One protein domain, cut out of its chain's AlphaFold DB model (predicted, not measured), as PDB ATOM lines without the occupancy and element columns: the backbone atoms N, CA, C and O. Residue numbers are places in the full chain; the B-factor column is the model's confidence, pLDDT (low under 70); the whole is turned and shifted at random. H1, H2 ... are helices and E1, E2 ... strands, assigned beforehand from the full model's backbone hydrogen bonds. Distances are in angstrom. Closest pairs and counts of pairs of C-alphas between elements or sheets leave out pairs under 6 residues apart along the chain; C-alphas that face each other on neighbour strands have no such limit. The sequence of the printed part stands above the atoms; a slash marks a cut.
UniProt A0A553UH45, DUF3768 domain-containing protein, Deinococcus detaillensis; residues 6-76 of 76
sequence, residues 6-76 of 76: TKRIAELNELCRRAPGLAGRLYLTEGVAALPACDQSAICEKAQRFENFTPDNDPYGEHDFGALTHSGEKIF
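This is residues 6 to 76 of the 76 residues of the protein "DUF3768 domain-containing protein" of Deinococcus detaillensis (UniProt A0A553UH45). Two helices, H1 and H3, lie nearly end to end with their last residues together, and a small two-stranded hairpin, E1 and E2, sits beside H3 with E1 nearer to it. The short H2 is near H3 on another side, and a long loop, residues 49 to 67, leads from the end of H3 past H1 and back to the hairpin. The printed part has 71 residues with three named helices and two named strands, in the order H1, H2, H3, E1, E2; the sheet E1 - E2 is antiparallel, and the class is mostly helix, though under half of the residues are in named elements. The whole is compact, with a radius of gyration of the C-alphas of 12.6 A and spans of 36 by 29 by 18 A.

E1, residues 68 to 70, and E2, residues 73 to 75, form an antiparallel hairpin at 138 degrees, with N 68 and O 75 2.9 A apart and N 75 and O 68 2.8 A apart, both within hydrogen-bond range. The closest C-alphas of E1 and H3, residues 37 to 48, are those of His 70 and Ile 43, 6.8 A apart. H1, residues 6 to 18, and H3 only just touch, only at their ends, with 3 pairs of C-alphas within 8 A, the closest Arg 18 and Gln 48 at 4.8 A; they run opposite ways at a shallow tilt of 26 degrees. H2, residues 30 to 33, is close to H3 but not clearly touching, the closest C-alphas being those of Val 32 and Gln 40, 6.3 A apart. In H1 and H3 every O i to N i+4 pair is within hydrogen-bond range; H2 is too short for such a pair.

H1 begins at C-alpha 6 (125.243, 99.611, 108.497) and is 18.1 A long. H3 is 16.4 A long and ends at C-alpha 48 (117.303, 89.888, 93.059). H2 measures 4.9 A, E1 6.6 A and E2 6.4 A, the last ending at C-alpha 75 (110.909, 100.802, 88.571).

The two C-alphas farthest apart, those of Thr 6 and Pro 36, are 36.1 A apart. The links H1 to H2 and H3 to E1 are long, and the printed part has no cut. No printed residue is under 70 in pLDDT.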
ATOM      1  N   THR A   6     125.500  99.459 109.946       91.94
ATOM      2  CA  THR A   6     125.243  99.611 108.497       91.94
ATOM      3  C   THR A   6     125.607  98.354 107.704       91.94
ATOM      4  O   THR A   6     124.788  97.825 106.965       91.94
ATOM      5  N   LYS A   7     126.806  97.796 107.925       92.06
ATOM      6  CA  LYS A   7     127.243  96.574 107.229       92.06
ATOM      7  C   LYS A   7     126.319  95.387 107.513       92.06
ATOM      8  O   LYS A   7     126.009  94.613 106.614       92.06
ATOM      9  N   ARG A   8     125.866  95.247 108.762       95.06
ATOM     10  CA  ARG A   8     124.956  94.167 109.147       95.06
ATOM     11  C   ARG A   8     123.577  94.342 108.510       95.06
ATOM     12  O   ARG A   8     122.966  93.350 108.127       95.06
ATOM     13  N   ILE A   9     123.102  95.580 108.403       94.88
ATOM     14  CA  ILE A   9     121.852  95.916 107.717       94.88
ATOM     15  C   ILE A   9     121.966  95.559 106.229       94.88
ATOM     16  O   ILE A   9     121.126  94.815 105.730       94.88
ATOM     17  N   ALA A  10     123.055  95.961 105.567       95.19
ATOM     18  CA  ALA A  10     123.320  95.624 104.169       95.19
ATOM     19  C   ALA A  10     123.334  94.112 103.910       95.19
ATOM     20  O   ALA A  10     122.676  93.639 102.987       95.19
ATOM     21  N   GLU A  11     124.011  93.338 104.764       95.06
ATOM     22  CA  GLU A  11     124.025  91.871 104.680       95.06
ATOM     23  C   GLU A  11     122.616  91.265 104.781       95.06
ATOM     24  O   GLU A  11     122.280  90.342 104.038       95.06
ATOM     25  N   LEU A  12     121.784  91.766 105.700       95.50
ATOM     26  CA  LEU A  12     120.413  91.283 105.883       95.50
ATOM     27  C   LEU A  12     119.517  91.658 104.698       95.50
ATOM     28  O   LEU A  12     118.766  90.812 104.212       95.50
ATOM     29  N   ASN A  13     119.619  92.890 104.208       95.38
ATOM     30  CA  ASN A  13     118.845  93.360 103.062       95.38
ATOM     31  C   ASN A  13     119.239  92.627 101.779       95.38
ATOM     32  O   ASN A  13     118.377  92.225 100.999       95.38
ATOM     33  N   GLU A  14     120.530  92.367 101.587       95.62
ATOM     34  CA  GLU A  14     121.021  91.567 100.474       95.62
ATOM     35  C   GLU A  14     120.529  90.118 100.546       95.62
ATOM     36  O   GLU A  14     120.071  89.579  99.539       95.62
ATOM     37  N   LEU A  15     120.532  89.502 101.732       95.69
ATOM     38  CA  LEU A  15     119.979  88.162 101.929       95.69
ATOM     39  C   LEU A  15     118.478  88.118 101.584       95.69
ATOM     40  O   LEU A  15     118.046  87.241 100.834       95.69
ATOM     41  N   CYS A  16     117.694  89.082 102.081       95.50
ATOM     42  CA  CYS A  16     116.271  89.224 101.764       95.50
ATOM     43  C   CYS A  16     116.029  89.384 100.258       95.50
ATOM     44  O   CYS A  16     115.129  88.744  99.710       95.50
ATOM     45  N   ARG A  17     116.839  90.216  99.590       95.50
ATOM     46  CA  ARG A  17     116.727  90.496  98.156       95.50
ATOM     47  C   ARG A  17     117.132  89.302  97.296       95.50
ATOM     48  O   ARG A  17     116.457  89.044  96.312       95.50
ATOM     49  N   ARG A  18     118.190  88.562  97.649       95.69
ATOM     50  CA  ARG A  18     118.691  87.409  96.869       95.69
ATOM     51  C   ARG A  18     117.884  86.127  97.076       95.69
ATOM     52  O   ARG A  18     117.843  85.295  96.177       95.69
ATOM     53  N   ALA A  19     117.278  85.945  98.248       94.25
ATOM     54  CA  ALA A  19     116.539  84.733  98.603       94.25
ATOM     55  C   ALA A  19     115.146  85.040  99.193       94.25
ATOM     56  O   ALA A  19     114.848  84.643 100.332       94.25
ATOM     57  N   PRO A  20     114.268  85.733  98.443       91.44
ATOM     58  CA  PRO A  20     112.904  85.981  98.890       91.44
ATOM     59  C   PRO A  20     112.160  84.657  99.125       91.44
ATOM     60  O   PRO A  20     112.328  83.687  98.390       91.44
ATOM     61  N   GLY A  21     111.346  84.601 100.177       89.38
ATOM     62  CA  GLY A  21     110.635  83.401 100.637       89.38
ATOM     63  C   GLY A  21     111.413  82.558 101.654       89.38
ATOM     64  O   GLY A  21     110.788  81.916 102.494       89.38
ATOM     65  N   LEU A  22     112.750  82.601 101.629       93.81
ATOM     66  CA  LEU A  22     113.604  81.948 102.630       93.81
ATOM     67  C   LEU A  22     114.098  82.940 103.686       93.81
ATOM     68  O   LEU A  22     113.998  82.680 104.882       93.81
ATOM     69  N   ALA A  23     114.629  84.075 103.235       93.75
ATOM     70  CA  ALA A  23     115.222  85.096 104.097       93.75
ATOM     71  C   ALA A  23     114.281  86.274 104.392       93.75
ATOM     72  O   ALA A  23     114.525  87.043 105.315       93.75
ATOM     73  N   GLY A  24     113.194  86.403 103.629       93.12
ATOM     74  CA  GLY A  24     112.233  87.496 103.738       93.12
ATOM     75  C   GLY A  24     110.968  87.219 102.930       93.12
ATOM     76  O   GLY A  24     110.784  86.122 102.409       93.12
ATOM     77  N   ARG A  25     110.083  88.209 102.808       93.62
ATOM     78  CA  ARG A  25     108.869  88.111 101.983       93.62
ATOM     79  C   ARG A  25     108.974  89.061 100.799       93.62
ATOM     80  O   ARG A  25     109.392  90.199 100.971       93.62
ATOM     81  N   LEU A  26     108.565  88.587  99.627       93.44
ATOM     82  CA  LEU A  26     108.439  89.410  98.429       93.44
ATOM     83  C   LEU A  26     106.983  89.831  98.267       93.44
ATOM     84  O   LEU A  26     106.081  88.994  98.322       93.44
ATOM     85  N   TYR A  27     106.778  91.120  98.043       95.06
ATOM     86  CA  TYR A  27     105.482  91.695  97.720       95.06
ATOM     87  C   TYR A  27     105.620  92.493  96.430       95.06
ATOM     88  O   TYR A  27     106.624  93.171  96.226       95.06
ATOM     89  N   LEU A  28     104.609  92.404  95.569       95.19
ATOM     90  CA  LEU A  28     104.508  93.217  94.365       95.19
ATOM     91  C   LEU A  28     103.474  94.310  94.609       95.19
ATOM     92  O   LEU A  28     102.392  94.042  95.135       95.19
ATOM     93  N   THR A  29     103.808  95.540  94.230       95.56
ATOM     94  CA  THR A  29     102.826  96.624  94.168       95.56
ATOM     95  C   THR A  29     101.835  96.351  93.040       95.56
ATOM     96  O   THR A  29     102.137  95.608  92.104       95.56
ATOM     97  N   GLU A  30     100.653  96.967  93.103       97.25
ATOM     98  CA  GLU A  30      99.603  96.784  92.091       97.25
ATOM     99  C   GLU A  30     100.111  97.069  90.670       97.25
ATOM    100  O   GLU A  30      99.832  96.301  89.754       97.25
ATOM    101  N   GLY A  31     100.934  98.111  90.501       95.62
ATOM    102  CA  GLY A  31     101.512  98.465  89.205       95.62
ATOM    103  C   GLY A  31     102.368  97.351  88.600       95.62
ATOM    104  O   GLY A  31     102.223  97.054  87.420       95.62
ATOM    105  N   VAL A  32     103.212  96.690  89.401       96.38
ATOM    106  CA  VAL A  32     104.015  95.552  88.923       96.38
ATOM    107  C   VAL A  32     103.139  94.310  88.751       96.38
ATOM    108  O   VAL A  32     103.265  93.611  87.752       96.38
ATOM    109  N   ALA A  33     102.213  94.052  89.678       97.38
ATOM    110  CA  ALA A  33     101.316  92.897  89.630       97.38
ATOM    111  C   ALA A  33     100.342  92.918  88.433       97.38
ATOM    112  O   ALA A  33      99.883  91.859  88.004       97.38
ATOM    113  N   ALA A  34     100.039  94.097  87.884       97.19
ATOM    114  CA  ALA A  34      99.201  94.265  86.699       97.19
ATOM    115  C   ALA A  34      99.928  93.965  85.370       97.19
ATOM    116  O   ALA A  34      99.277  93.855  84.330       97.19
ATOM    117  N   LEU A  35     101.259  93.834  85.378       96.69
ATOM    118  CA  LEU A  35     102.050  93.547  84.177       96.69
ATOM    119  C   LEU A  35     101.920  92.079  83.733       96.69
ATOM    120  O   LEU A  35     101.558  91.215  84.536       96.69
ATOM    121  N   PRO A  36     102.269  91.743  82.476       97.81
ATOM    122  CA  PRO A  36     102.418  90.357  82.048       97.81
ATOM    123  C   PRO A  36     103.360  89.560  82.962       97.81
ATOM    124  O   PRO A  36     104.369  90.073  83.443       97.81
ATOM    125  N   ALA A  37     103.077  88.271  83.163       97.69
ATOM    126  CA  ALA A  37     103.864  87.420  84.063       97.69
ATOM    127  C   ALA A  37     105.360  87.349  83.688       97.69
ATOM    128  O   ALA A  37     106.214  87.236  84.567       97.69
ATOM    129  N   CYS A  38     105.689  87.454  82.394       97.50
ATOM    130  CA  CYS A  38     107.075  87.525  81.933       97.50
ATOM    131  C   CYS A  38     107.793  88.779  82.444       97.50
ATOM    132  O   CYS A  38     108.940  88.691  82.880       97.50
ATOM    133  N   ASP A  39     107.108  89.921  82.460       97.50
ATOM    134  CA  ASP A  39     107.666  91.194  82.905       97.50
ATOM    135  C   ASP A  39     107.796  91.219  84.425       97.50
ATOM    136  O   ASP A  39     108.842  91.606  84.942       97.50
ATOM    137  N   GLN A  40     106.797  90.692  85.143       97.44
ATOM    138  CA  GLN A  40     106.882  90.492  86.593       97.44
ATOM    139  C   GLN A  40     108.109  89.654  86.967       97.44
ATOM    140  O   GLN A  40     108.904  90.058  87.820       97.44
ATOM    141  N   SER A  41     108.296  88.509  86.299       96.88
ATOM    142  CA  SER A  41     109.442  87.626  86.526       96.88
ATOM    143  C   SER A  41     110.764  88.327  86.217       96.88
ATOM    144  O   SER A  41     111.695  88.259  87.017       96.88
ATOM    145  N   ALA A  42     110.848  89.043  85.093       97.44
ATOM    146  CA  ALA A  42     112.055  89.762  84.698       97.44
ATOM    147  C   ALA A  42     112.398  90.912  85.659       97.44
ATOM    148  O   ALA A  42     113.571  91.154  85.942       97.44
ATOM    149  N   ILE A  43     111.397  91.633  86.172       97.00
ATOM    150  CA  ILE A  43     111.585  92.675  87.190       97.00
ATOM    151  C   ILE A  43     112.085  92.049  88.494       97.00
ATOM    152  O   ILE A  43     113.073  92.527  89.053       97.00
ATOM    153  N   CYS A  44     111.464  90.954  88.945       95.81
ATOM    154  CA  CYS A  44     111.892  90.239  90.146       95.81
ATOM    155  C   CYS A  44     113.337  89.744  90.025       95.81
ATOM    156  O   CYS A  44     114.129  89.944  90.941       95.81
ATOM    157  N   GLU A  45     113.708  89.143  88.893       96.00
ATOM    158  CA  GLU A  45     115.073  88.675  88.650       96.00
ATOM    159  C   GLU A  45     116.080  89.834  88.657       96.00
ATOM    160  O   GLU A  45     117.126  89.746  89.306       96.00
ATOM    161  N   LYS A  46     115.759  90.952  87.990       96.12
ATOM    162  CA  LYS A  46     116.606  92.155  87.999       96.12
ATOM    163  C   LYS A  46     116.804  92.700  89.411       96.12
ATOM    164  O   LYS A  46     117.925  93.064  89.750       96.12
ATOM    165  N   ALA A  47     115.750  92.734  90.228       94.94
ATOM    166  CA  ALA A  47     115.840  93.171  91.618       94.94
ATOM    167  C   ALA A  47     116.717  92.217  92.450       94.94
ATOM    168  O   ALA A  47     117.632  92.668  93.134       94.94
ATOM    169  N   GLN A  48     116.513  90.900  92.338       94.94
ATOM    170  CA  GLN A  48     117.303  89.888  93.059       94.94
ATOM    171  C   GLN A  48     118.802  89.947  92.727       94.94
ATOM    172  O   GLN A  48     119.644  89.676  93.583       94.94
ATOM    173  N   ARG A  49     119.135  90.308  91.482       94.94
ATOM    174  CA  ARG A  49     120.508  90.404  90.961       94.94
ATOM    175  C   ARG A  49     121.078  91.824  90.985       94.94
ATOM    176  O   ARG A  49     122.110  92.068  90.363       94.94
ATOM    177  N   PHE A  50     120.399  92.776  91.620       94.62
ATOM    178  CA  PHE A  50     120.852  94.159  91.644       94.62
ATOM    179  C   PHE A  50     122.103  94.308  92.522       94.62
ATOM    180  O   PHE A  50     122.068  94.002  93.717       94.62
ATOM    181  N   GLU A  51     123.182  94.811  91.915       91.81
ATOM    182  CA  GLU A  51     124.490  95.048  92.554       91.81
ATOM    183  C   GLU A  51     124.969  96.499  92.429       91.81
ATOM    184  O   GLU A  51     126.007  96.859  92.979       91.81
ATOM    185  N   ASN A  52     124.269  97.340  91.661       91.88
ATOM    186  CA  ASN A  52     124.751  98.676  91.308       91.88
ATOM    187  C   ASN A  52     124.451  99.702  92.413       91.88
ATOM    188  O   ASN A  52     123.786 100.708  92.161       91.88
ATOM    189  N   PHE A  53     124.913  99.423  93.631       91.19
ATOM    190  CA  PHE A  53     124.877 100.351  94.759       91.19
ATOM    191  C   PHE A  53     126.028 101.344  94.614       91.19
ATOM    192  O   PHE A  53     127.204 100.976  94.587       91.19
ATOM    193  N   THR A  54     125.681 102.613  94.467       90.50
ATOM    194  CA  THR A  54     126.617 103.724  94.342       90.50
ATOM    195  C   THR A  54     126.316 104.751  95.429       90.50
ATOM    196  O   THR A  54     125.196 104.801  95.933       90.50
ATOM    197  N   PRO A  55     127.263 105.644  95.759       90.00
ATOM    198  CA  PRO A  55     126.997 106.716  96.719       90.00
ATOM    199  C   PRO A  55     125.812 107.631  96.350       90.00
ATOM    200  O   PRO A  55     125.318 108.349  97.212       90.00
ATOM    201  N   ASP A  56     125.379 107.629  95.083       88.19
ATOM    202  CA  ASP A  56     124.242 108.413  94.588       88.19
ATOM    203  C   ASP A  56     122.885 107.760  94.911       88.19
ATOM    204  O   ASP A  56     121.935 108.460  95.250       88.19
ATOM    205  N   ASN A  57     122.790 106.425  94.843       87.44
ATOM    206  CA  ASN A  57     121.532 105.699  95.071       87.44
ATOM    207  C   ASN A  57     121.450 104.978  96.425       87.44
ATOM    208  O   ASN A  57     120.357 104.589  96.826       87.44
ATOM    209  N   ASP A  58     122.574 104.842  97.124       92.06
ATOM    210  CA  ASP A  58     122.676 104.230  98.442       92.06
ATOM    211  C   ASP A  58     123.641 105.034  99.332       92.06
ATOM    212  O   ASP A  58     124.764 104.611  99.625       92.06
ATOM    213  N   PRO A  59     123.238 106.247  99.759       90.81
ATOM    214  CA  PRO A  59     124.089 107.134 100.554       90.81
ATOM    215  C   PRO A  59     124.390 106.583 101.955       90.81
ATOM    216  O   PRO A  59     125.333 107.039 102.611       90.81
ATOM    217  N   TYR A  60     123.585 105.626 102.428       90.19
ATOM    218  CA  TYR A  60     123.727 105.017 103.747       90.19
ATOM    219  C   TYR A  60     124.476 103.685 103.707       90.19
ATOM    220  O   TYR A  60     124.987 103.281 104.747       90.19
ATOM    221  N   GLY A  61     124.628 103.055 102.537       91.75
ATOM    222  CA  GLY A  61     125.327 101.780 102.385       91.75
ATOM    223  C   GLY A  61     124.536 100.607 102.962       91.75
ATOM    224  O   GLY A  61     125.140  99.649 103.439       91.75
ATOM    225  N   GLU A  62     123.210 100.724 103.019       94.62
ATOM    226  CA  GLU A  62     122.322  99.761 103.679       94.62
ATOM    227  C   GLU A  62     121.684  98.783 102.690       94.62
ATOM    228  O   GLU A  62     121.070  97.804 103.117       94.62
ATOM    229  N   HIS A  63     121.857  98.996 101.380       93.88
ATOM    230  CA  HIS A  63     121.315  98.139 100.320       93.88
ATOM    231  C   HIS A  63     119.786  97.912 100.442       93.88
ATOM    232  O   HIS A  63     119.281  96.851 100.052       93.88
ATOM    233  N   ASP A  64     119.056  98.864 101.027       90.88
ATOM    234  CA  ASP A  64     117.636  98.777 101.395       90.88
ATOM    235  C   ASP A  64     116.687  99.293 100.302       90.88
ATOM    236  O   ASP A  64     115.521  98.899 100.249       90.88
ATOM    237  N   PHE A  65     117.203 100.126  99.399       90.94
ATOM    238  CA  PHE A  65     116.479 100.710  98.282       90.94
ATOM    239  C   PHE A  65     117.263 100.571  96.972       90.94
ATOM    240  O   PHE A  65     118.489 100.476  96.951       90.94
ATOM    241  N   GLY A  66     116.549 100.552  95.850       87.62
ATOM    242  CA  GLY A  66     117.155 100.472  94.531       87.62
ATOM    243  C   GLY A  66     116.185 100.901  93.444       87.62
ATOM    244  O   GLY A  66     114.982 100.987  93.657       87.62
ATOM    245  N   ALA A  67     116.720 101.172  92.260       90.94
ATOM    246  CA  ALA A  67     115.908 101.448  91.087       90.94
ATOM    247  C   ALA A  67     116.476 100.708  89.882       90.94
ATOM    248  O   ALA A  67     117.690 100.689  89.665       90.94
ATOM    249  N   LEU A  68     115.595 100.123  89.077       91.62
ATOM    250  CA  LEU A  68     115.955  99.370  87.881       91.62
ATOM    251  C   LEU A  68     115.164  99.861  86.675       91.62
ATOM    252  O   LEU A  68     114.062 100.382  86.810       91.62
ATOM    253  N   THR A  69     115.713  99.670  85.479       94.38
ATOM    254  CA  THR A  69     115.004  99.982  84.235       94.38
ATOM    255  C   THR A  69     114.438  98.705  83.619       94.38
ATOM    256  O   THR A  69     115.151  97.710  83.414       94.38
ATOM    257  N   HIS A  70     113.153  98.722  83.282       94.75
ATOM    258  CA  HIS A  70     112.475  97.648  82.567       94.75
ATOM    259  C   HIS A  70     111.585  98.249  81.473       94.75
ATOM    260  O   HIS A  70     110.755  99.101  81.752       94.75
ATOM    261  N   SER A  71     111.791  97.832  80.219       93.19
ATOM    262  CA  SER A  71     111.017  98.303  79.056       93.19
ATOM    263  C   SER A  71     110.969  99.830  78.883       93.19
ATOM    264  O   SER A  71     109.965 100.379  78.451       93.19
ATOM    265  N   GLY A  72     112.069 100.517  79.210       93.56
ATOM    266  CA  GLY A  72     112.171 101.981  79.137       93.56
ATOM    267  C   GLY A  72     111.675 102.712  80.386       93.56
ATOM    268  O   GLY A  72     112.051 103.861  80.592       93.56
ATOM    269  N   GLU A  73     110.949 102.024  81.266       93.44
ATOM    270  CA  GLU A  73     110.404 102.588  82.496       93.44
ATOM    271  C   GLU A  73     111.342 102.351  83.681       93.44
ATOM    272  O   GLU A  73     112.002 101.311  83.794       93.44
ATOM    273  N   LYS A  74     111.396 103.329  84.589       93.31
ATOM    274  CA  LYS A  74     112.127 103.208  85.852       93.31
ATOM    275  C   LYS A  74     111.197 102.636  86.920       93.31
ATOM    276  O   LYS A  74     110.165 103.224  87.224       93.31
ATOM    277  N   ILE A  75     111.590 101.501  87.482       93.31
ATOM    278  CA  ILE A  75     110.909 100.802  88.571       93.31
ATOM    279  C   ILE A  75     111.683 101.064  89.864       93.31
ATOM    280  O   ILE A  75     112.919 101.014  89.858       93.31
ATOM    281  N   PHE A  76     110.947 101.340  90.936       89.06
ATOM    282  CA  PHE A  76     111.437 101.608  92.287       89.06
ATOM    283  C   PHE A  76     110.828 100.604  93.265       89.06
ATOM    284  O   PHE A  76     109.678 100.175  93.005       89.06
TER     285      PHE A  76